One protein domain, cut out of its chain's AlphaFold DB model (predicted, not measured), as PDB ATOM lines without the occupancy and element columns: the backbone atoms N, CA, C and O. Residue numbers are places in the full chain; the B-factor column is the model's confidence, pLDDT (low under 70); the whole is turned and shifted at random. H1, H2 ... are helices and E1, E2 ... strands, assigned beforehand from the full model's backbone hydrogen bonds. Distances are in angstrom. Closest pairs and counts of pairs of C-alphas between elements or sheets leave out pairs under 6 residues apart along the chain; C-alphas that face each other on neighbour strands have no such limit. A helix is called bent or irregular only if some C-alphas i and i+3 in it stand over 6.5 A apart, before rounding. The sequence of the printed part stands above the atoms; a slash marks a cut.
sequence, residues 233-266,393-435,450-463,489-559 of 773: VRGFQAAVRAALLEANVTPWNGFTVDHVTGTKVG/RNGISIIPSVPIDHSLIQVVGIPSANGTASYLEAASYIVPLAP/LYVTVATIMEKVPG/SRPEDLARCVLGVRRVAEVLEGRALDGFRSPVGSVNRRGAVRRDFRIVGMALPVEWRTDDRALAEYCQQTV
ATOM      1  N   VAL A 233      -5.944 -36.736 -19.063       94.75
ATOM      2  CA  VAL A 233      -6.315 -36.557 -20.479       94.75
ATOM      3  C   VAL A 233      -7.578 -37.348 -20.832       94.75
ATOM      4  O   VAL A 233      -7.588 -38.579 -20.782       94.75
ATOM      5  N   ARG A 234      -8.645 -36.635 -21.211       93.25
ATOM      6  CA  ARG A 234      -9.964 -37.174 -21.604       93.25
ATOM      7  C   ARG A 234     -10.559 -36.367 -22.767       93.25
ATOM      8  O   ARG A 234      -9.976 -35.368 -23.190       93.25
ATOM      9  N   GLY A 235     -11.706 -36.814 -23.283       93.50
ATOM     10  CA  GLY A 235     -12.521 -36.072 -24.251       93.50
ATOM     11  C   GLY A 235     -11.725 -35.561 -25.454       93.50
ATOM     12  O   GLY A 235     -10.984 -36.313 -26.089       93.50
ATOM     13  N   PHE A 236     -11.850 -34.265 -25.737       94.94
ATOM     14  CA  PHE A 236     -11.207 -33.617 -26.880       94.94
ATOM     15  C   PHE A 236      -9.671 -33.739 -26.876       94.94
ATOM     16  O   PHE A 236      -9.101 -34.088 -27.906       94.94
ATOM     17  N   GLN A 237      -8.989 -33.583 -25.733       96.75
ATOM     18  CA  GLN A 237      -7.526 -33.768 -25.649       96.75
ATOM     19  C   GLN A 237      -7.111 -35.215 -25.980       96.75
ATOM     20  O   GLN A 237      -6.119 -35.447 -26.675       96.75
ATOM     21  N   ALA A 238      -7.888 -36.209 -25.531       97.19
ATOM     22  CA  ALA A 238      -7.621 -37.622 -25.815       97.19
ATOM     23  C   ALA A 238      -7.808 -37.986 -27.300       97.19
ATOM     24  O   ALA A 238      -7.120 -38.889 -27.790       97.19
ATOM     25  N   ALA A 239      -8.707 -37.278 -27.991       97.06
ATOM     26  CA  ALA A 239      -8.942 -37.390 -29.426       97.06
ATOM     27  C   ALA A 239      -7.880 -36.643 -30.252       97.06
ATOM     28  O   ALA A 239      -7.322 -37.226 -31.177       97.06
ATOM     29  N   VAL A 240      -7.507 -35.416 -29.866       97.69
ATOM     30  CA  VAL A 240      -6.399 -34.658 -30.484       97.69
ATOM     31  C   VAL A 240      -5.088 -35.443 -30.413       97.69
ATOM     32  O   VAL A 240      -4.383 -35.529 -31.410       97.69
ATOM     33  N   ARG A 241      -4.790 -36.109 -29.288       98.06
ATOM     34  CA  ARG A 241      -3.651 -37.041 -29.176       98.06
ATOM     35  C   ARG A 241      -3.657 -38.119 -30.265       98.06
ATOM     36  O   ARG A 241      -2.608 -38.420 -30.819       98.06
ATOM     37  N   ALA A 242      -4.809 -38.736 -30.525       98.31
ATOM     38  CA  ALA A 242      -4.914 -39.774 -31.545       98.31
ATOM     39  C   ALA A 242      -4.788 -39.172 -32.954       98.31
ATOM     40  O   ALA A 242      -3.997 -39.669 -33.746       98.31
ATOM     41  N   ALA A 243      -5.444 -38.039 -33.217       98.12
ATOM     42  CA  ALA A 243      -5.346 -37.317 -34.484       98.12
ATOM     43  C   ALA A 243      -3.921 -36.817 -34.801       98.12
ATOM     44  O   ALA A 243      -3.507 -36.852 -35.953       98.12
ATOM     45  N   LEU A 244      -3.136 -36.416 -33.793       98.38
ATOM     46  CA  LEU A 244      -1.713 -36.084 -33.943       98.38
ATOM     47  C   LEU A 244      -0.875 -37.301 -34.360       98.38
ATOM     48  O   LEU A 244       0.006 -37.179 -35.207       98.38
ATOM     49  N   LEU A 245      -1.159 -38.483 -33.805       98.12
ATOM     50  CA  LEU A 245      -0.482 -39.726 -34.187       98.12
ATOM     51  C   LEU A 245      -0.921 -40.213 -35.579       98.12
ATOM     52  O   LEU A 245      -0.077 -40.675 -36.345       98.12
ATOM     53  N   GLU A 246      -2.199 -40.050 -35.941       97.62
ATOM     54  CA  GLU A 246      -2.710 -40.279 -37.302       97.62
ATOM     55  C   GLU A 246      -2.060 -39.322 -38.322       97.62
ATOM     56  O   GLU A 246      -1.637 -39.760 -39.390       97.62
ATOM     57  N   ALA A 247      -1.863 -38.048 -37.962       95.88
ATOM     58  CA  ALA A 247      -1.107 -37.049 -38.728       95.88
ATOM     59  C   ALA A 247       0.430 -37.188 -38.582       95.88
ATOM     60  O   ALA A 247       1.177 -36.216 -38.734       95.88
ATOM     61  N   ASN A 248       0.910 -38.393 -38.254       95.56
ATOM     62  CA  ASN A 248       2.315 -38.781 -38.120       95.56
ATOM     63  C   ASN A 248       3.190 -37.802 -37.302       95.56
ATOM     64  O   ASN A 248       4.312 -37.469 -37.687       95.56
ATOM     65  N   VAL A 249       2.685 -37.324 -36.163       96.69
ATOM     66  CA  VAL A 249       3.464 -36.590 -35.149       96.69
ATOM     67  C   VAL A 249       3.957 -37.594 -34.101       96.69
ATOM     68  O   VAL A 249       3.518 -37.624 -32.950       96.69
ATOM     69  N   THR A 250       4.831 -38.492 -34.550       95.44
ATOM     70  CA  THR A 250       5.348 -39.650 -33.803       95.44
ATOM     71  C   THR A 250       6.746 -39.367 -33.219       95.44
ATOM     72  O   THR A 250       7.420 -38.449 -33.689       95.44
ATOM     73  N   PRO A 251       7.212 -40.101 -32.182       97.12
ATOM     74  CA  PRO A 251       6.544 -41.177 -31.434       97.12
ATOM     75  C   PRO A 251       5.465 -40.672 -30.454       97.12
ATOM     76  O   PRO A 251       5.203 -39.477 -30.344       97.12
ATOM     77  N   TRP A 252       4.832 -41.592 -29.722       97.81
ATOM     78  CA  TRP A 252       4.047 -41.275 -28.524       97.81
ATOM     79  C   TRP A 252       4.943 -41.374 -27.284       97.81
ATOM     80  O   TRP A 252       5.411 -42.459 -26.948       97.81
ATOM     81  N   ASN A 253       5.153 -40.255 -26.590       98.00
ATOM     82  CA  ASN A 253       6.074 -40.164 -25.448       98.00
ATOM     83  C   ASN A 253       5.395 -40.337 -24.077       98.00
ATOM     84  O   ASN A 253       6.044 -40.203 -23.042       98.00
ATOM     85  N   GLY A 254       4.083 -40.589 -24.037       98.19
ATOM     86  CA  GLY A 254       3.339 -40.633 -22.778       98.19
ATOM     87  C   GLY A 254       3.292 -39.266 -22.086       98.19
ATOM     88  O   GLY A 254       3.060 -38.241 -22.728       98.19
ATOM     89  N   PHE A 255       3.487 -39.257 -20.768       98.31
ATOM     90  CA  PHE A 255       3.608 -38.043 -19.961       98.31
ATOM     91  C   PHE A 255       5.082 -37.699 -19.728       98.31
ATOM     92  O   PHE A 255       5.834 -38.533 -19.227       98.31
ATOM     93  N   THR A 256       5.479 -36.462 -20.037       97.38
ATOM     94  CA  THR A 256       6.807 -35.940 -19.680       97.38
ATOM     95  C   THR A 256       6.807 -34.418 -19.525       97.38
ATOM     96  O   THR A 256       6.101 -33.691 -20.233       97.38
ATOM     97  N   VAL A 257       7.647 -33.915 -18.617       97.00
ATOM     98  CA  VAL A 257       7.959 -32.485 -18.497       97.00
ATOM     99  C   VAL A 257       8.895 -31.999 -19.607       97.00
ATOM    100  O   VAL A 257       8.859 -30.821 -19.938       97.00
ATOM    101  N   ASP A 258       9.686 -32.864 -20.239       96.38
ATOM    102  CA  ASP A 258      10.719 -32.453 -21.199       96.38
ATOM    103  C   ASP A 258      10.130 -32.084 -22.573       96.38
ATOM    104  O   ASP A 258       9.150 -32.683 -23.030       96.38
ATOM    105  N   HIS A 259      10.708 -31.092 -23.256       94.62
ATOM    106  CA  HIS A 259      10.352 -30.775 -24.641       94.62
ATOM    107  C   HIS A 259      11.029 -31.778 -25.588       94.62
ATOM    108  O   HIS A 259      12.245 -31.740 -25.761       94.62
ATOM    109  N   VAL A 260      10.239 -32.688 -26.167       94.50
ATOM    110  CA  VAL A 260      10.708 -33.828 -26.975       94.50
ATOM    111  C   VAL A 260       9.833 -34.033 -28.212       94.50
ATOM    112  O   VAL A 260       8.633 -33.773 -28.174       94.50
ATOM    113  N   THR A 261      10.433 -34.519 -29.299       95.62
ATOM    114  CA  THR A 261       9.766 -34.787 -30.585       95.62
ATOM    115  C   THR A 261       8.680 -35.854 -30.478       95.62
ATOM    116  O   THR A 261       8.826 -36.829 -29.744       95.62
ATOM    117  N   GLY A 262       7.609 -35.689 -31.251       96.44
ATOM    118  CA  GLY A 262       6.429 -36.546 -31.261       96.44
ATOM    119  C   GLY A 262       5.266 -35.960 -30.465       96.44
ATOM    120  O   GLY A 262       5.214 -34.762 -30.187       96.44
ATOM    121  N   THR A 263       4.308 -36.805 -30.101       98.31
ATOM    122  CA  THR A 263       3.129 -36.428 -29.312       98.31
ATOM    123  C   THR A 263       3.369 -36.740 -27.835       98.31
ATOM    124  O   THR A 263       3.800 -37.845 -27.492       98.31
ATOM    125  N   LYS A 264       3.076 -35.786 -26.944       97.88
ATOM    126  CA  LYS A 264       3.225 -35.926 -25.482       97.88
ATOM    127  C   LYS A 264       2.043 -35.337 -24.715       97.88
ATOM    128  O   LYS A 264       1.356 -34.442 -25.198       97.88
ATOM    129  N   VAL A 265       1.866 -35.794 -23.477       98.38
ATOM    130  CA  VAL A 265       1.181 -35.039 -22.419       98.38
ATOM    131  C   VAL A 265       2.230 -34.213 -21.676       98.38
ATOM    132  O   VAL A 265       3.253 -34.760 -21.258       98.38
ATOM    133  N   GLY A 266       1.998 -32.912 -21.519       97.19
ATOM    134  CA  GLY A 266       2.810 -32.064 -20.638       97.19
ATOM    135  C   GLY A 266       2.349 -32.129 -19.182       97.19
ATOM    136  O   GLY A 266       1.320 -32.726 -18.865       97.19
ATOM    137  N   ARG A 393       0.979 -17.511 -33.918       96.88
ATOM    138  CA  ARG A 393      -0.020 -18.552 -33.697       96.88
ATOM    139  C   ARG A 393      -1.111 -18.450 -34.746       96.88
ATOM    140  O   ARG A 393      -1.978 -17.574 -34.668       96.88
ATOM    141  N   ASN A 394      -1.139 -19.418 -35.645       97.56
ATOM    142  CA  ASN A 394      -2.236 -19.644 -36.570       97.56
ATOM    143  C   ASN A 394      -2.998 -20.920 -36.189       97.56
ATOM    144  O   ASN A 394      -2.626 -21.657 -35.273       97.56
ATOM    145  N   GLY A 395      -4.147 -21.160 -36.815       95.06
ATOM    146  CA  GLY A 395      -4.986 -22.306 -36.474       95.06
ATOM    147  C   GLY A 395      -6.463 -22.075 -36.726       95.06
ATOM    148  O   GLY A 395      -6.881 -21.012 -37.173       95.06
ATOM    149  N   ILE A 396      -7.250 -23.088 -36.391       95.06
ATOM    150  CA  ILE A 396      -8.642 -23.231 -36.801       95.06
ATOM    151  C   ILE A 396      -9.536 -23.470 -35.583       95.06
ATOM    152  O   ILE A 396      -9.243 -24.307 -34.725       95.06
ATOM    153  N   SER A 397     -10.636 -22.724 -35.511       94.50
ATOM    154  CA  SER A 397     -11.645 -22.856 -34.458       94.50
ATOM    155  C   SER A 397     -12.908 -23.497 -35.019       94.50
ATOM    156  O   SER A 397     -13.362 -23.146 -36.108       94.50
ATOM    157  N   ILE A 398     -13.485 -24.430 -34.268       92.38
ATOM    158  CA  ILE A 398     -14.670 -25.202 -34.639       92.38
ATOM    159  C   ILE A 398     -15.709 -25.158 -33.515       92.38
ATOM    160  O   ILE A 398     -15.357 -25.113 -32.338       92.38
ATOM    161  N   ILE A 399     -16.991 -25.230 -33.873       91.44
ATOM    162  CA  ILE A 399     -18.075 -25.621 -32.965       91.44
ATOM    163  C   ILE A 399     -18.264 -27.136 -33.137       91.44
ATOM    164  O   ILE A 399     -18.718 -27.565 -34.206       91.44
ATOM    165  N   PRO A 400     -17.907 -27.961 -32.135       90.94
ATOM    166  CA  PRO A 400     -18.151 -29.399 -32.169       90.94
ATOM    167  C   PRO A 400     -19.646 -29.719 -32.295       90.94
ATOM    168  O   PRO A 400     -20.501 -28.999 -31.779       90.94
ATOM    169  N   SER A 401     -19.975 -30.822 -32.965       88.38
ATOM    170  CA  SER A 401     -21.362 -31.289 -33.121       88.38
ATOM    171  C   SER A 401     -21.984 -31.872 -31.850       88.38
ATOM    172  O   SER A 401     -23.209 -31.958 -31.757       88.38
ATOM    173  N   VAL A 402     -21.152 -32.237 -30.875       86.56
ATOM    174  CA  VAL A 402     -21.530 -32.663 -29.523       86.56
ATOM    175  C   VAL A 402     -20.940 -31.687 -28.499       86.56
ATOM    176  O   VAL A 402     -19.832 -31.199 -28.723       86.56
ATOM    177  N   PRO A 403     -21.612 -31.396 -27.372       84.38
ATOM    178  CA  PRO A 403     -20.984 -30.676 -26.267       84.38
ATOM    179  C   PRO A 403     -19.716 -31.402 -25.797       84.38
ATOM    180  O   PRO A 403     -19.705 -32.630 -25.702       84.38
ATOM    181  N   ILE A 404     -18.658 -30.648 -25.498       89.75
ATOM    182  CA  ILE A 404     -17.409 -31.176 -24.934       89.75
ATOM    183  C   ILE A 404     -17.019 -30.366 -23.699       89.75
ATOM    184  O   ILE A 404     -17.387 -29.200 -23.570       89.75
ATOM    185  N   ASP A 405     -16.247 -30.972 -22.802       86.81
ATOM    186  CA  ASP A 405     -15.761 -30.288 -21.607       86.81
ATOM    187  C   ASP A 405     -14.814 -29.124 -21.949       86.81
ATOM    188  O   ASP A 405     -14.080 -29.151 -22.946       86.81
ATOM    189  N   HIS A 406     -14.763 -28.122 -21.066       87.81
ATOM    190  CA  HIS A 406     -13.679 -27.136 -21.055       87.81
ATOM    191  C   HIS A 406     -12.347 -27.836 -20.766       87.81
ATOM    192  O   HIS A 406     -12.197 -28.509 -19.744       87.81
ATOM    193  N   SER A 407     -11.365 -27.665 -21.647       91.19
ATOM    194  CA  SER A 407     -10.057 -28.303 -21.530       91.19
ATOM    195  C   SER A 407      -8.966 -27.408 -22.105       91.19
ATOM    196  O   SER A 407      -8.877 -27.200 -23.313       91.19
ATOM    197  N   LEU A 408      -8.114 -26.888 -21.223       93.06
ATOM    198  CA  LEU A 408      -6.888 -26.183 -21.602       93.06
ATOM    199  C   LEU A 408      -5.866 -27.162 -22.210       93.06
ATOM    200  O   LEU A 408      -6.084 -28.373 -22.216       93.06
ATOM    201  N   ILE A 409      -4.746 -26.642 -22.712       95.25
ATOM    202  CA  ILE A 409      -3.708 -27.445 -23.368       95.25
ATOM    203  C   ILE A 409      -3.164 -28.500 -22.387       95.25
ATOM    204  O   ILE A 409      -2.660 -28.170 -21.312       95.25
ATOM    205  N   GLN A 410      -3.261 -29.777 -22.769       96.69
ATOM    206  CA  GLN A 410      -2.694 -30.921 -22.039       96.69
ATOM    207  C   GLN A 410      -1.803 -31.769 -22.952       96.69
ATOM    208  O   GLN A 410      -0.735 -32.226 -22.539       96.69
ATOM    209  N   VAL A 411      -2.257 -31.977 -24.189       97.69
ATOM    210  CA  VAL A 411      -1.573 -32.735 -25.236       97.69
ATOM    211  C   VAL A 411      -0.954 -31.772 -26.239       97.69
ATOM    212  O   VAL A 411      -1.605 -30.821 -26.668       97.69
ATOM    213  N   VAL A 412       0.293 -32.044 -26.624       97.56
ATOM    214  CA  VAL A 412       1.040 -31.248 -27.604       97.56
ATOM    215  C   VAL A 412       1.814 -32.162 -28.552       97.56
ATOM    216  O   VAL A 412       2.371 -33.180 -28.129       97.56
ATOM    217  N   GLY A 413       1.842 -31.793 -29.833       97.75
ATOM    218  CA  GLY A 413       2.659 -32.417 -30.872       97.75
ATOM    219  C   GLY A 413       3.869 -31.557 -31.240       97.75
ATOM    220  O   GLY A 413       3.734 -30.357 -31.461       97.75
ATOM    221  N   ILE A 414       5.053 -32.161 -31.322       96.25
ATOM    222  CA  ILE A 414       6.324 -31.503 -31.668       96.25
ATOM    223  C   ILE A 414       6.919 -32.252 -32.878       96.25
ATOM    224  O   ILE A 414       7.575 -33.274 -32.686       96.25
ATOM    225  N   PRO A 415       6.685 -31.814 -34.132       91.31
ATOM    226  CA  PRO A 415       7.046 -32.606 -35.319       91.31
ATOM    227  C   PRO A 415       8.550 -32.704 -35.636       91.31
ATOM    228  O   PRO A 415       8.931 -33.484 -36.503       91.31
ATOM    229  N   SER A 416       9.411 -31.917 -34.981       78.88
ATOM    230  CA  SER A 416      10.861 -31.870 -35.234       78.88
ATOM    231  C   SER A 416      11.637 -31.618 -33.940       78.88
ATOM    232  O   SER A 416      11.235 -30.778 -33.139       78.88
ATOM    233  N   ALA A 417      12.761 -32.317 -33.739       60.66
ATOM    234  CA  ALA A 417      13.708 -32.035 -32.651       60.66
ATOM    235  C   ALA A 417      14.440 -30.700 -32.858       60.66
ATOM    236  O   ALA A 417      14.753 -29.991 -31.909       60.66
ATOM    237  N   ASN A 418      14.685 -30.328 -34.114       66.31
ATOM    238  CA  ASN A 418      15.602 -29.246 -34.470       66.31
ATOM    239  C   ASN A 418      14.974 -27.846 -34.308       66.31
ATOM    240  O   ASN A 418      15.524 -26.874 -34.814       66.31
ATOM    241  N   GLY A 419      13.796 -27.732 -33.681       67.94
ATOM    242  CA  GLY A 419      13.074 -26.462 -33.529       67.94
ATOM    243  C   GLY A 419      12.634 -25.826 -34.854       67.94
ATOM    244  O   GLY A 419      12.387 -24.629 -34.900       67.94
ATOM    245  N   THR A 420      12.565 -26.596 -35.945       75.31
ATOM    246  CA  THR A 420      12.291 -26.081 -37.301       75.31
ATOM    247  C   THR A 420      10.832 -26.162 -37.739       75.31
ATOM    248  O   THR A 420      10.461 -25.484 -38.692       75.31
ATOM    249  N   ALA A 421      10.015 -26.986 -37.082       87.06
ATOM    250  CA  ALA A 421       8.609 -27.199 -37.418       87.06
ATOM    251  C   ALA A 421       7.706 -26.677 -36.298       87.06
ATOM    252  O   ALA A 421       8.057 -26.805 -35.122       87.06
ATOM    253  N   SER A 422       6.545 -26.133 -36.660       92.75
ATOM    254  CA  SER A 422       5.583 -25.613 -35.692       92.75
ATOM    255  C   SER A 422       5.087 -26.666 -34.715       92.75
ATOM    256  O   SER A 422       4.787 -27.804 -35.084       92.75
ATOM    257  N   TYR A 423       4.968 -26.258 -33.455       95.56
ATOM    258  CA  TYR A 423       4.377 -27.080 -32.406       95.56
ATOM    259  C   TYR A 423       2.852 -27.020 -32.499       95.56
ATOM    260  O   TYR A 423       2.303 -25.999 -32.898       95.56
ATOM    261  N   LEU A 424       2.168 -28.101 -32.134       97.75
ATOM    262  CA  LEU A 424       0.733 -28.281 -32.352       97.75
ATOM    263  C   LEU A 424       0.025 -28.422 -31.010       97.75
ATOM    264  O   LEU A 424       0.254 -29.394 -30.286       97.75
ATOM    265  N   GLU A 425      -0.847 -27.473 -30.692       96.81
ATOM    266  CA  GLU A 425      -1.579 -27.411 -29.427       96.81
ATOM    267  C   GLU A 425      -3.089 -27.349 -29.694       96.81
ATOM    268  O   GLU A 425      -3.545 -26.931 -30.761       96.81
ATOM    269  N   ALA A 426      -3.901 -27.769 -28.726       96.69
ATOM    270  CA  ALA A 426      -5.352 -27.665 -28.833       96.69
ATOM    271  C   ALA A 426      -5.993 -27.364 -27.481       96.69
ATOM    272  O   ALA A 426      -5.471 -27.751 -26.434       96.69
ATOM    273  N   ALA A 427      -7.150 -26.706 -27.510       94.88
ATOM    274  CA  ALA A 427      -7.950 -26.414 -26.327       94.88
ATOM    275  C   ALA A 427      -9.445 -26.331 -26.670       94.88
ATOM    276  O   ALA A 427      -9.816 -26.054 -27.811       94.88
ATOM    277  N   SER A 428     -10.299 -26.556 -25.675       92.44
ATOM    278  CA  SER A 428     -11.751 -26.404 -25.756       92.44
ATOM    279  C   SER A 428     -12.256 -25.454 -24.677       92.44
ATOM    280  O   SER A 428     -11.847 -25.531 -23.520       92.44
ATOM    281  N   TYR A 429     -13.154 -24.556 -25.071       87.44
ATOM    282  CA  TYR A 429     -13.606 -23.419 -24.279       87.44
ATOM    283  C   TYR A 429     -15.124 -23.287 -24.353       87.44
ATOM    284  O   TYR A 429     -15.704 -23.332 -25.438       87.44
ATOM    285  N   ILE A 430     -15.772 -23.061 -23.213       82.94
ATOM    286  CA  ILE A 430     -17.202 -22.742 -23.159       82.94
ATOM    287  C   ILE A 430     -17.342 -21.217 -23.180       82.94
ATOM    288  O   ILE A 430     -16.905 -20.541 -22.247       82.94
ATOM    289  N   VAL A 431     -17.933 -20.670 -24.244       74.94
ATOM    290  CA  VAL A 431     -18.125 -19.225 -24.434       74.94
ATOM    291  C   VAL A 431     -19.609 -18.848 -24.338       74.94
ATOM    292  O   VAL A 431     -20.451 -19.529 -24.928       74.94
ATOM    293  N   PRO A 432     -19.970 -17.772 -23.614       67.12
ATOM    294  CA  PRO A 432     -21.323 -17.233 -23.649       67.12
ATOM    295  C   PRO A 432     -21.545 -16.500 -24.977       67.12
ATOM    296  O   PRO A 432     -20.928 -15.468 -25.243       67.12
ATOM    297  N   LEU A 433     -22.449 -17.011 -25.808       61.59
ATOM    298  CA  LEU A 433     -22.930 -16.306 -26.987       61.59
ATOM    299  C   LEU A 433     -23.844 -15.163 -26.530       61.59
ATOM    300  O   LEU A 433     -24.911 -15.393 -25.955       61.59
ATOM    301  N   ALA A 434     -23.435 -13.923 -26.798       50.16
ATOM    302  CA  ALA A 434     -24.305 -12.771 -26.601       50.16
ATOM    303  C   ALA A 434     -25.537 -12.906 -27.522       50.16
ATOM    304  O   ALA A 434     -25.365 -13.101 -28.729       50.16
ATOM    305  N   PRO A 435     -26.777 -12.807 -27.006       44.91
ATOM    306  CA  PRO A 435     -27.969 -12.946 -27.833       44.91
ATOM    307  C   PRO A 435     -28.109 -11.726 -28.752       44.91
ATOM    308  O   PRO A 435     -28.603 -10.678 -28.338       44.91
ATOM    309  N   LEU A 450     -26.774 -18.221 -24.035       65.62
ATOM    310  CA  LEU A 450     -26.534 -19.467 -24.756       65.62
ATOM    311  C   LEU A 450     -25.042 -19.795 -24.691       65.62
ATOM    312  O   LEU A 450     -24.225 -19.107 -25.297       65.62
ATOM    313  N   TYR A 451     -24.672 -20.849 -23.973       71.94
ATOM    314  CA  TYR A 451     -23.286 -21.304 -23.932       71.94
ATOM    315  C   TYR A 451     -22.983 -22.202 -25.133       71.94
ATOM    316  O   TYR A 451     -23.622 -23.233 -25.333       71.94
ATOM    317  N   VAL A 452     -21.985 -21.814 -25.924       81.94
ATOM    318  CA  VAL A 452     -21.472 -22.590 -27.059       81.94
ATOM    319  C   VAL A 452     -20.084 -23.091 -26.692       81.94
ATOM    320  O   VAL A 452     -19.280 -22.344 -26.138       81.94
ATOM    321  N   THR A 453     -19.779 -24.351 -26.996       88.19
ATOM    322  CA  THR A 453     -18.400 -24.836 -26.870       88.19
ATOM    323  C   THR A 453     -17.661 -24.607 -28.180       88.19
ATOM    324  O   THR A 453     -18.146 -24.997 -29.240       88.19
ATOM    325  N   VAL A 454     -16.491 -23.983 -28.102       91.12
ATOM    326  CA  VAL A 454     -15.568 -23.798 -29.224       91.12
ATOM    327  C   VAL A 454     -14.306 -24.591 -28.925       91.12
ATOM    328  O   VAL A 454     -13.732 -24.473 -27.842       91.12
ATOM    329  N   ALA A 455     -13.870 -25.398 -29.883       94.38
ATOM    330  CA  ALA A 455     -12.576 -26.060 -29.848       94.38
ATOM    331  C   ALA A 455     -11.636 -25.382 -30.846       94.38
ATOM    332  O   ALA A 455     -12.045 -25.077 -31.963       94.38
ATOM    333  N   THR A 456     -10.381 -25.172 -30.470       95.31
ATOM    334  CA  THR A 456      -9.351 -24.614 -31.352       95.31
ATOM    335  C   THR A 456      -8.191 -25.591 -31.434       95.31
ATOM    336  O   THR A 456      -7.666 -26.009 -30.400       95.31
ATOM    337  N   ILE A 457      -7.778 -25.929 -32.655       97.06
ATOM    338  CA  ILE A 457      -6.506 -26.605 -32.940       97.06
ATOM    339  C   ILE A 457      -5.597 -25.557 -33.575       97.06
ATOM    340  O   ILE A 457      -5.999 -24.871 -34.516       97.06
ATOM    341  N   MET A 458      -4.400 -25.382 -33.024       96.94
ATOM    342  CA  MET A 458      -3.498 -24.297 -33.391       96.94
ATOM    343  C   MET A 458      -2.059 -24.767 -33.514       96.94
ATOM    344  O   MET A 458      -1.656 -25.767 -32.919       96.94
ATOM    345  N   GLU A 459      -1.293 -24.015 -34.288       97.00
ATOM    346  CA  GLU A 459       0.147 -24.161 -34.381       97.00
ATOM    347  C   GLU A 459       0.853 -22.997 -33.660       97.00
ATOM    348  O   GLU A 459       0.243 -21.965 -33.372       97.00
ATOM    349  N   LYS A 460       2.127 -23.201 -33.319       96.94
ATOM    350  CA  LYS A 460       3.046 -22.183 -32.805       96.94
ATOM    351  C   LYS A 460       4.325 -22.230 -33.631       96.94
ATOM    352  O   LYS A 460       5.061 -23.221 -33.542       96.94
ATOM    353  N   VAL A 461       4.636 -21.146 -34.338       95.56
ATOM    354  CA  VAL A 461       5.904 -21.004 -35.066       95.56
ATOM    355  C   VAL A 461       7.080 -20.897 -34.069       95.56
ATOM    356  O   VAL A 461       7.039 -20.060 -33.157       95.56
ATOM    357  N   PRO A 462       8.126 -21.739 -34.195       91.62
ATOM    358  CA  PRO A 462       9.297 -21.734 -33.317       91.62
ATOM    359  C   PRO A 462      10.254 -20.580 -33.654       91.62
ATOM    360  O   PRO A 462      10.156 -19.970 -34.715       91.62
ATOM    361  N   GLY A 463      11.186 -20.275 -32.747       86.38
ATOM    362  CA  GLY A 463      11.918 -19.004 -32.758       86.38
ATOM    363  C   GLY A 463      11.094 -17.934 -32.031       86.38
ATOM    364  O   GLY A 463      10.849 -18.121 -30.829       86.38
ATOM    365  N   SER A 489       7.119 -11.313 -41.037       97.12
ATOM    366  CA  SER A 489       7.994 -10.497 -41.900       97.12
ATOM    367  C   SER A 489       9.200 -11.266 -42.441       97.12
ATOM    368  O   SER A 489       9.749 -10.906 -43.482       97.12
ATOM    369  N   ARG A 490       9.621 -12.326 -41.741       97.12
ATOM    370  CA  ARG A 490      10.673 -13.235 -42.184       97.12
ATOM    371  C   ARG A 490      10.063 -14.355 -43.029       97.12
ATOM    372  O   ARG A 490       9.187 -15.064 -42.526       97.12
ATOM    373  N   PRO A 491      10.522 -14.564 -44.279       96.38
ATOM    374  CA  PRO A 491       9.982 -15.615 -45.141       96.38
ATOM    375  C   PRO A 491      10.162 -17.011 -44.533       96.38
ATOM    376  O   PRO A 491       9.354 -17.899 -44.793       96.38
ATOM    377  N   GLU A 492      11.169 -17.202 -43.676       95.19
ATOM    378  CA  GLU A 492      11.379 -18.446 -42.935       95.19
ATOM    379  C   GLU A 492      10.246 -18.739 -41.938       95.19
ATOM    380  O   GLU A 492       9.819 -19.886 -41.824       95.19
ATOM    381  N   ASP A 493       9.721 -17.722 -41.247       96.19
ATOM    382  CA  ASP A 493       8.605 -17.880 -40.303       96.19
ATOM    383  C   ASP A 493       7.262 -18.023 -41.017       96.19
ATOM    384  O   ASP A 493       6.416 -18.809 -40.587       96.19
ATOM    385  N   LEU A 494       7.086 -17.342 -42.152       97.19
ATOM    386  CA  LEU A 494       5.928 -17.551 -43.018       97.19
ATOM    387  C   LEU A 494       5.898 -18.988 -43.571       97.19
ATOM    388  O   LEU A 494       4.861 -19.645 -43.500       97.19
ATOM    389  N   ALA A 495       7.039 -19.517 -44.027       95.75
ATOM    390  CA  ALA A 495       7.157 -20.907 -44.471       95.75
ATOM    391  C   ALA A 495       6.906 -21.917 -43.332       95.75
ATOM    392  O   ALA A 495       6.238 -22.931 -43.544       95.75
ATOM    393  N   ARG A 496       7.376 -21.633 -42.107       95.69
ATOM    394  CA  ARG A 496       7.048 -22.436 -40.911       95.69
ATOM    395  C   ARG A 496       5.546 -22.443 -40.636       95.69
ATOM    396  O   ARG A 496       4.988 -23.524 -40.462       95.69
ATOM    397  N   CYS A 497       4.890 -21.281 -40.673       96.94
ATOM    398  CA  CYS A 497       3.440 -21.183 -40.500       96.94
ATOM    399  C   CYS A 497       2.679 -21.988 -41.565       96.94
ATOM    400  O   CYS A 497       1.785 -22.755 -41.217       96.94
ATOM    401  N   VAL A 498       3.063 -21.892 -42.845       96.94
ATOM    402  CA  VAL A 498       2.451 -22.673 -43.939       96.94
ATOM    403  C   VAL A 498       2.508 -24.177 -43.645       96.94
ATOM    404  O   VAL A 498       1.486 -24.861 -43.721       96.94
ATOM    405  N   LEU A 499       3.669 -24.690 -43.223       95.25
ATOM    406  CA  LEU A 499       3.837 -26.096 -42.832       95.25
ATOM    407  C   LEU A 499       3.054 -26.457 -41.553       95.25
ATOM    408  O   LEU A 499       2.490 -27.550 -41.466       95.25
ATOM    409  N   GLY A 500       2.978 -25.545 -40.580       95.75
ATOM    410  CA  GLY A 500       2.201 -25.706 -39.350       95.75
ATOM    411  C   GLY A 500       0.695 -25.794 -39.607       95.75
ATOM    412  O   GLY A 500       0.047 -26.742 -39.166       95.75
ATOM    413  N   VAL A 501       0.137 -24.861 -40.382       96.81
ATOM    414  CA  VAL A 501      -1.289 -24.816 -40.746       96.81
ATOM    415  C   VAL A 501      -1.672 -26.016 -41.622       96.81
ATOM    416  O   VAL A 501      -2.717 -26.627 -41.400       96.81
ATOM    417  N   ARG A 502      -0.795 -26.427 -42.547       95.81
ATOM    418  CA  ARG A 502      -0.921 -27.679 -43.312       95.81
ATOM    419  C   ARG A 502      -1.009 -28.903 -42.391       95.81
ATOM    420  O   ARG A 502      -1.913 -29.720 -42.547       95.81
ATOM    421  N   ARG A 503      -0.156 -28.999 -41.362       95.69
ATOM    422  CA  ARG A 503      -0.225 -30.080 -40.360       95.69
ATOM    423  C   ARG A 503      -1.460 -29.978 -39.450       95.69
ATOM    424  O   ARG A 503      -2.003 -31.010 -39.068       95.69
ATOM    425  N   VAL A 504      -1.970 -28.779 -39.153       96.75
ATOM    426  CA  VAL A 504      -3.276 -28.596 -38.480       96.75
ATOM    427  C   VAL A 504      -4.431 -29.119 -39.350       96.75
ATOM    428  O   VAL A 504      -5.347 -29.751 -38.823       96.75
ATOM    429  N   ALA A 505      -4.376 -28.932 -40.673       95.12
ATOM    430  CA  ALA A 505      -5.351 -29.503 -41.603       95.12
ATOM    431  C   ALA A 505      -5.276 -31.044 -41.654       95.12
ATOM    432  O   ALA A 505      -6.310 -31.707 -41.603       95.12
ATOM    433  N   GLU A 506      -4.068 -31.619 -41.653       95.19
ATOM    434  CA  GLU A 506      -3.848 -33.074 -41.555       95.19
ATOM    435  C   GLU A 506      -4.408 -33.647 -40.238       95.19
ATOM    436  O   GLU A 506      -5.081 -34.677 -40.247       95.19
ATOM    437  N   VAL A 507      -4.233 -32.944 -39.109       96.31
ATOM    438  CA  VAL A 507      -4.849 -33.311 -37.818       96.31
ATOM    439  C   VAL A 507      -6.383 -33.232 -37.877       96.31
ATOM    440  O   VAL A 507      -7.050 -34.116 -37.342       96.31
ATOM    441  N   LEU A 508      -6.971 -32.237 -38.559       93.62
ATOM    442  CA  LEU A 508      -8.427 -32.159 -38.776       93.62
ATOM    443  C   LEU A 508      -8.990 -33.289 -39.659       93.62
ATOM    444  O   LEU A 508     -10.191 -33.573 -39.597       93.62
ATOM    445  N   GLU A 509      -8.176 -33.942 -40.484       91.88
ATOM    446  CA  GLU A 509      -8.595 -35.128 -41.244       91.88
ATOM    447  C   GLU A 509      -8.499 -36.436 -40.442       91.88
ATOM    448  O   GLU A 509      -9.044 -37.448 -40.882       91.88
ATOM    449  N   GLY A 510      -7.909 -36.410 -39.240       93.38
ATOM    450  CA  GLY A 510      -7.849 -37.556 -38.332       93.38
ATOM    451  C   GLY A 510      -9.234 -38.098 -37.954       93.38
ATOM    452  O   GLY A 510     -10.129 -37.352 -37.539       93.38
ATOM    453  N   ARG A 511      -9.391 -39.423 -38.045       94.38
ATOM    454  CA  ARG A 511     -10.629 -40.170 -37.756       94.38
ATOM    455  C   ARG A 511     -11.044 -40.018 -36.298       94.38
ATOM    456  O   ARG A 511     -12.232 -39.947 -35.992       94.38
ATOM    457  N   ALA A 512     -10.070 -39.885 -35.394       95.12
ATOM    458  CA  ALA A 512     -10.309 -39.566 -33.990       95.12
ATOM    459  C   ALA A 512     -11.152 -38.293 -33.754       95.12
ATOM    460  O   ALA A 512     -11.742 -38.161 -32.682       95.12
ATOM    461  N   LEU A 513     -11.245 -37.370 -34.724       94.25
ATOM    462  CA  LEU A 513     -12.073 -36.161 -34.626       94.25
ATOM    463  C   LEU A 513     -13.445 -36.273 -35.322       94.25
ATOM    464  O   LEU A 513     -14.246 -35.340 -35.227       94.25
ATOM    465  N   ASP A 514     -13.767 -37.399 -35.971       90.88
ATOM    466  CA  ASP A 514     -15.029 -37.584 -36.712       90.88
ATOM    467  C   ASP A 514     -16.277 -37.446 -35.823       90.88
ATOM    468  O   ASP A 514     -17.325 -36.989 -36.286       90.88
ATOM    469  N   GLY A 515     -16.151 -37.770 -34.531       88.94
ATOM    470  CA  GLY A 515     -17.202 -37.592 -33.524       88.94
ATOM    471  C   GLY A 515     -17.586 -36.132 -33.244       88.94
ATOM    472  O   GLY A 515     -18.653 -35.894 -32.692       88.94
ATOM    473  N   PHE A 516     -16.760 -35.159 -33.652       90.81
ATOM    474  CA  PHE A 516     -17.026 -33.724 -33.484       90.81
ATOM    475  C   PHE A 516     -17.505 -33.039 -34.777       90.81
ATOM    476  O   PHE A 516     -17.825 -31.848 -34.751       90.81
ATOM    477  N   ARG A 517     -17.568 -33.757 -35.912       89.06
ATOM    478  CA  ARG A 517     -18.069 -33.219 -37.191       89.06
ATOM    479  C   ARG A 517     -19.597 -33.126 -37.195       89.06
ATOM    480  O   ARG A 517     -20.292 -33.973 -36.631       89.06
ATOM    481  N   SER A 518     -20.135 -32.107 -37.860       78.94
ATOM    482  CA  SER A 518     -21.575 -31.880 -38.009       78.94
ATOM    483  C   SER A 518     -22.228 -33.008 -38.826       78.94
ATOM    484  O   SER A 518     -21.727 -33.334 -39.904       78.94
ATOM    485  N   PRO A 519     -23.351 -33.600 -38.368       64.69
ATOM    486  CA  PRO A 519     -24.101 -34.580 -39.158       64.69
ATOM    487  C   PRO A 519     -24.802 -33.929 -40.360       64.69
ATOM    488  O   PRO A 519     -24.998 -34.583 -41.378       64.69
ATOM    489  N   VAL A 520     -25.127 -32.636 -40.260       60.69
ATOM    490  CA  VAL A 520     -25.462 -31.784 -41.409       60.69
ATOM    491  C   VAL A 520     -24.146 -31.351 -42.049       60.69
ATOM    492  O   VAL A 520     -23.372 -30.641 -41.404       60.69
ATOM    493  N   GLY A 521     -23.892 -31.774 -43.280       56.09
ATOM    494  CA  GLY A 521     -22.664 -31.467 -44.008       56.09
ATOM    495  C   GLY A 521     -22.879 -31.482 -45.519       56.09
ATOM    496  O   GLY A 521     -24.005 -31.665 -45.988       56.09
ATOM    497  N   SER A 522     -21.820 -31.239 -46.284       54.16
ATOM    498  CA  SER A 522     -21.935 -30.984 -47.721       54.16
ATOM    499  C   SER A 522     -22.323 -32.251 -48.493       54.16
ATOM    500  O   SER A 522     -21.656 -33.285 -48.398       54.16
ATOM    501  N   VAL A 523     -23.384 -32.173 -49.302       52.16
ATOM    502  CA  VAL A 523     -23.763 -33.249 -50.230       52.16
ATOM    503  C   VAL A 523     -22.798 -33.228 -51.414       52.16
ATOM    504  O   VAL A 523     -22.730 -32.243 -52.150       52.16
ATOM    505  N   ASN A 524     -22.030 -34.300 -51.609       53.62
ATOM    506  CA  ASN A 524     -21.142 -34.398 -52.768       53.62
ATOM    507  C   ASN A 524     -21.925 -34.739 -54.057       53.62
ATOM    508  O   ASN A 524     -23.074 -35.177 -54.008       53.62
ATOM    509  N   ARG A 525     -21.288 -34.613 -55.235       49.47
ATOM    510  CA  ARG A 525     -21.906 -34.925 -56.550       49.47
ATOM    511  C   ARG A 525     -22.378 -36.390 -56.725       49.47
ATOM    512  O   ARG A 525     -22.878 -36.730 -57.789       49.47
ATOM    513  N   ARG A 526     -22.195 -37.261 -55.725       54.56
ATOM    514  CA  ARG A 526     -22.660 -38.660 -55.689       54.56
ATOM    515  C   ARG A 526     -23.694 -38.913 -54.576       54.56
ATOM    516  O   ARG A 526     -23.935 -40.061 -54.227       54.56
ATOM    517  N   GLY A 527     -24.275 -37.860 -53.994       47.62
ATOM    518  CA  GLY A 527     -25.344 -37.948 -52.992       47.62
ATOM    519  C   GLY A 527     -24.897 -38.297 -51.566       47.62
ATOM    520  O   GLY A 527     -25.729 -38.321 -50.664       47.62
ATOM    521  N   ALA A 528     -23.604 -38.533 -51.321       51.28
ATOM    522  CA  ALA A 528     -23.118 -38.821 -49.973       51.28
ATOM    523  C   ALA A 528     -22.895 -37.523 -49.179       51.28
ATOM    524  O   ALA A 528     -22.199 -36.611 -49.638       51.28
ATOM    525  N   VAL A 529     -23.463 -37.464 -47.972       53.62
ATOM    526  CA  VAL A 529     -23.271 -36.368 -47.011       53.62
ATOM    527  C   VAL A 529     -21.884 -36.497 -46.379       53.62
ATOM    528  O   VAL A 529     -21.651 -37.393 -45.563       53.62
ATOM    529  N   ARG A 530     -20.952 -35.602 -46.727       56.50
ATOM    530  CA  ARG A 530     -19.675 -35.495 -46.009       56.50
ATOM    531  C   ARG A 530     -19.930 -34.745 -44.706       56.50
ATOM    532  O   ARG A 530     -20.366 -33.602 -44.740       56.50
ATOM    533  N   ARG A 531     -19.679 -35.372 -43.552       65.94
ATOM    534  CA  ARG A 531     -19.717 -34.663 -42.264       65.94
ATOM    535  C   ARG A 531     -18.564 -33.663 -42.219       65.94
ATOM    536  O   ARG A 531     -17.413 -34.073 -42.337       65.94
ATOM    537  N   ASP A 532     -18.874 -32.390 -42.004       81.00
ATOM    538  CA  ASP A 532     -17.912 -31.281 -42.030       81.00
ATOM    539  C   ASP A 532     -17.861 -30.566 -40.663       81.00
ATOM    540  O   ASP A 532     -18.780 -30.686 -39.848       81.00
ATOM    541  N   PHE A 533     -16.795 -29.815 -40.369       86.00
ATOM    542  CA  PHE A 533     -16.733 -28.992 -39.152       86.00
ATOM    543  C   PHE A 533     -17.452 -27.652 -39.336       86.00
ATOM    544  O   PHE A 533     -17.358 -27.023 -40.388       86.00
ATOM    545  N   ARG A 534     -18.119 -27.170 -38.281       88.31
ATOM    546  CA  ARG A 534     -18.679 -25.811 -38.237       88.31
ATOM    547  C   ARG A 534     -17.576 -24.846 -37.819       88.31
ATOM    548  O   ARG A 534     -17.244 -24.788 -36.640       88.31
ATOM    549  N   ILE A 535     -16.977 -24.149 -38.779       88.88
ATOM    550  CA  ILE A 535     -15.848 -23.241 -38.530       88.88
ATOM    551  C   ILE A 535     -16.306 -21.953 -37.828       88.88
ATOM    552  O   ILE A 535     -17.391 -21.441 -38.098       88.88
ATOM    553  N   VAL A 536     -15.453 -21.416 -36.953       87.00
ATOM    554  CA  VAL A 536     -15.561 -20.070 -36.372       87.00
ATOM    555  C   VAL A 536     -14.398 -19.224 -36.885       87.00
ATOM    556  O   VAL A 536     -13.238 -19.582 -36.687       87.00
ATOM    557  N   GLY A 537     -14.703 -18.089 -37.517       87.88
ATOM    558  CA  GLY A 537     -13.704 -17.262 -38.197       87.88
ATOM    559  C   GLY A 537     -13.391 -17.776 -39.605       87.88
ATOM    560  O   GLY A 537     -14.265 -18.313 -40.282       87.88
ATOM    561  N   MET A 538     -12.153 -17.580 -40.062       90.25
ATOM    562  CA  MET A 538     -11.751 -17.908 -41.431       90.25
ATOM    563  C   MET A 538     -11.479 -19.408 -41.609       90.25
ATOM    564  O   MET A 538     -10.686 -20.006 -40.877       90.25
ATOM    565  N   ALA A 539     -12.127 -20.011 -42.608       90.62
ATOM    566  CA  ALA A 539     -11.897 -21.400 -42.994       90.62
ATOM    567  C   ALA A 539     -10.552 -21.577 -43.713       90.62
ATOM    568  O   ALA A 539     -10.079 -20.671 -44.397       90.62
ATOM    569  N   LEU A 540      -9.954 -22.761 -43.556       91.44
ATOM    570  CA  LEU A 540      -8.738 -23.152 -44.272       91.44
ATOM    571  C   LEU A 540      -8.970 -23.133 -45.797       91.44
ATOM    572  O   LEU A 540     -10.079 -23.462 -46.234       91.44
ATOM    573  N   PRO A 541      -7.947 -22.815 -46.615       91.94
ATOM    574  CA  PRO A 541      -8.043 -22.906 -48.071       91.94
ATOM    575  C   PRO A 541      -8.472 -24.304 -48.527       91.94
ATOM    576  O   PRO A 541      -7.988 -25.306 -48.004       91.94
ATOM    577  N   VAL A 542      -9.342 -24.391 -49.538       87.38
ATOM    578  CA  VAL A 542      -9.821 -25.687 -50.068       87.38
ATOM    579  C   VAL A 542      -8.656 -26.531 -50.601       87.38
ATOM    580  O   VAL A 542      -8.617 -27.741 -50.390       87.38
ATOM    581  N   GLU A 543      -7.677 -25.878 -51.226       88.88
ATOM    582  CA  GLU A 543      -6.493 -26.497 -51.831       88.88
ATOM    583  C   GLU A 543      -5.257 -26.460 -50.915       88.88
ATOM    584  O   GLU A 543      -4.126 -26.443 -51.390       88.88
ATOM    585  N   TRP A 544      -5.442 -26.505 -49.588       90.94
ATOM    586  CA  TRP A 544      -4.356 -26.516 -48.588       90.94
ATOM    587  C   TRP A 544      -3.285 -27.608 -48.793       90.94
ATOM    588  O   TRP A 544      -2.198 -27.525 -48.227       90.94
ATOM    589  N   ARG A 545      -3.563 -28.649 -49.590       91.88
ATOM    590  CA  ARG A 545      -2.567 -29.667 -49.960       91.88
ATOM    591  C   ARG A 545      -1.595 -29.208 -51.052       91.88
ATOM    592  O   ARG A 545      -0.521 -29.799 -51.155       91.88
ATOM    593  N   THR A 546      -1.939 -28.201 -51.850       92.06
ATOM    594  CA  THR A 546      -1.243 -27.855 -53.103       92.06
ATOM    595  C   THR A 546      -0.957 -26.363 -53.284       92.06
ATOM    596  O   THR A 546       0.052 -26.048 -53.905       92.06
ATOM    597  N   ASP A 547      -1.766 -25.453 -52.729       94.06
ATOM    598  CA  ASP A 547      -1.520 -24.003 -52.800       94.06
ATOM    599  C   ASP A 547      -0.902 -23.469 -51.489       94.06
ATOM    600  O   ASP A 547      -1.596 -23.077 -50.545       94.06
ATOM    601  N   ASP A 548       0.435 -23.434 -51.443       95.62
ATOM    602  CA  ASP A 548       1.192 -22.830 -50.338       95.62
ATOM    603  C   ASP A 548       1.049 -21.297 -50.274       95.62
ATOM    604  O   ASP A 548       1.230 -20.718 -49.203       95.62
ATOM    605  N   ARG A 549       0.675 -20.620 -51.371       96.50
ATOM    606  CA  ARG A 549       0.397 -19.173 -51.357       96.50
ATOM    607  C   ARG A 549      -0.935 -18.900 -50.662       96.50
ATOM    608  O   ARG A 549      -0.985 -18.022 -49.808       96.50
ATOM    609  N   ALA A 550      -1.979 -19.681 -50.939       96.25
ATOM    610  CA  ALA A 550      -3.244 -19.576 -50.210       96.25
ATOM    611  C   ALA A 550      -3.069 -19.879 -48.707       96.25
ATOM    612  O   ALA A 550      -3.724 -19.257 -47.869       96.25
ATOM    613  N   LEU A 551      -2.153 -20.787 -48.342       96.69
ATOM    614  CA  LEU A 551      -1.752 -20.988 -46.944       96.69
ATOM    615  C   LEU A 551      -0.945 -19.812 -46.373       96.69
ATOM    616  O   LEU A 551      -1.149 -19.461 -45.214       96.69
ATOM    617  N   ALA A 552      -0.070 -19.172 -47.152       97.56
ATOM    618  CA  ALA A 552       0.676 -17.991 -46.715       97.56
ATOM    619  C   ALA A 552      -0.249 -16.781 -46.483       97.56
ATOM    620  O   ALA A 552      -0.141 -16.101 -45.462       97.56
ATOM    621  N   GLU A 553      -1.220 -16.565 -47.375       97.12
ATOM    622  CA  GLU A 553      -2.289 -15.577 -47.210       97.12
ATOM    623  C   GLU A 553      -3.153 -15.895 -45.977       97.12
ATOM    624  O   GLU A 553      -3.432 -15.001 -45.177       97.12
ATOM    625  N   TYR A 554      -3.507 -17.170 -45.755       97.19
ATOM    626  CA  TYR A 554      -4.197 -17.607 -44.534       97.19
ATOM    627  C   TYR A 554      -3.377 -17.303 -43.273       97.19
ATOM    628  O   TYR A 554      -3.918 -16.771 -42.302       97.19
ATOM    629  N   CYS A 555      -2.073 -17.595 -43.292       97.94
ATOM    630  CA  CYS A 555      -1.145 -17.290 -42.208       97.94
ATOM    631  C   CYS A 555      -1.131 -15.791 -41.878       97.94
ATOM    632  O   CYS A 555      -1.370 -15.409 -40.734       97.94
ATOM    633  N   GLN A 556      -0.944 -14.927 -42.877       97.44
ATOM    634  CA  GLN A 556      -0.912 -13.475 -42.681       97.44
ATOM    635  C   GLN A 556      -2.257 -12.904 -42.198       97.44
ATOM    636  O   GLN A 556      -2.275 -12.030 -41.337       97.44
ATOM    637  N   GLN A 557      -3.387 -13.410 -42.701       96.25
ATOM    638  CA  GLN A 557      -4.723 -12.903 -42.352       96.25
ATOM    639  C   GLN A 557      -5.262 -13.419 -41.005       96.25
ATOM    640  O   GLN A 557      -6.173 -12.810 -40.446       96.25
ATOM    641  N   THR A 558      -4.733 -14.531 -40.477       96.62
ATOM    642  CA  THR A 558      -5.218 -15.155 -39.225       96.62
ATOM    643  C   THR A 558      -4.208 -15.140 -38.076       96.62
ATOM    644  O   THR A 558      -4.492 -15.712 -37.019       96.62
ATOM    645  N   VAL A 559      -3.046 -14.496 -38.256       97.75
ATOM    646  CA  VAL A 559      -1.978 -14.487 -37.249       97.75
ATOM    647  C   VAL A 559      -2.442 -13.852 -35.940       97.75
ATOM    648  O   VAL A 559      -3.075 -12.795 -35.901       97.75
TER     649      VAL A 559
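Overview. This is residues 233 to 266, 393 to 435, 450 to 463 and 489 to 559 of the 773 residues of a protein of Panicum miliaceum (UniProt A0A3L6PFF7). What is the shape? A strongly twisted sheet of seven strands has H1 and H2 packed over one face, making two layers, and no named helix over the other. H4 crosses H2, H3 packs on H1, and in the small hairpin E7 and E8 the second strand runs on into the edge strand E9. What are its parts? The 162 printed residues include four named helices and nine named strands, in the order H1 E1 E2 E3 E4 E5 E6 H2 H3 E7 E8 E9 H4; the class is mixed, helices and strands. The mixed sheet runs E1 E2 E4 E5 E6 E3 E9. The whole is compact, with a radius of gyration of the C-alphas of 15.8 A and spans of 43 by 36 by 36 A.

Along the chain. What comes first? H1, residues 235 to 246, begins at C-alpha 235 (-12.521, -36.072, -24.251) and measures 16.9 A from first to last C-alpha. E1 is residues 252 to 255, E2 262 to 265, E3 395 to 399 and E4 411 to 414. Where are the longest elements? E5, residues 423 to 433, measures 29.9 A and bends by 55 degrees at residue 430; E6, 450 to 460, measures 30.8 A; H2, 491 to 508, measures 25.6 A. What follows? H3 is residues 511 to 516, irregular, with C-alphas 512 and 515 7.2 A apart. E7 is 518 to 523, E8 529 to 532 and E9 534 to 536; H4, 548 to 558, ends at C-alpha 558 (-5.218, -15.155, -39.225).

Arrangement. How do the strands pair? E1 and E2 are parallel, with N 253 and O 263 2.9 A apart; E5 and E6 are antiparallel, with N 429 and O 454 2.8 A apart, both within hydrogen-bond range. How do H1 and H2 sit? H1 is over E4 at a height over the sheet of 7.0 A, closest at the C-alphas of Gln 237 and Val 411, 6.1 A. H2 is over E6 on the same face, at a height of 5.6 A, closest at the C-alphas of Glu 459 and Gly 500, 5.6 A. What of H3, H4 and the helix backbones? H3 touches H1 at a shallow tilt of 30 degrees, opposite ways, closest at the C-alphas of Ala 239 and Ala 512, 5.2 A. H4 touches residues 494 to 502 of H2, about perpendicular at 88 degrees, closest at the C-alphas of Val 498 and Leu 551, 5.4 A. Every O i to N i+4 pair is within hydrogen-bond range in H2 and H4, 7 of 8 in H1 and 0 of 2 in H3, where 2 of 3 O i to N i+3 pairs are.

Size, cuts and confidence. Where is the printed part cut? The C-alphas of 266 and 393 are 19.0 A apart, those of 435 and 450 7.4 A, and those of 463 and 489 13.1 A. Which links are long? Those from E3 to E4 and from E9 to H4. Where is confidence low? The pLDDT is under 70 at residues 417 to 419, 432 to 435, 450 and 519 to 531.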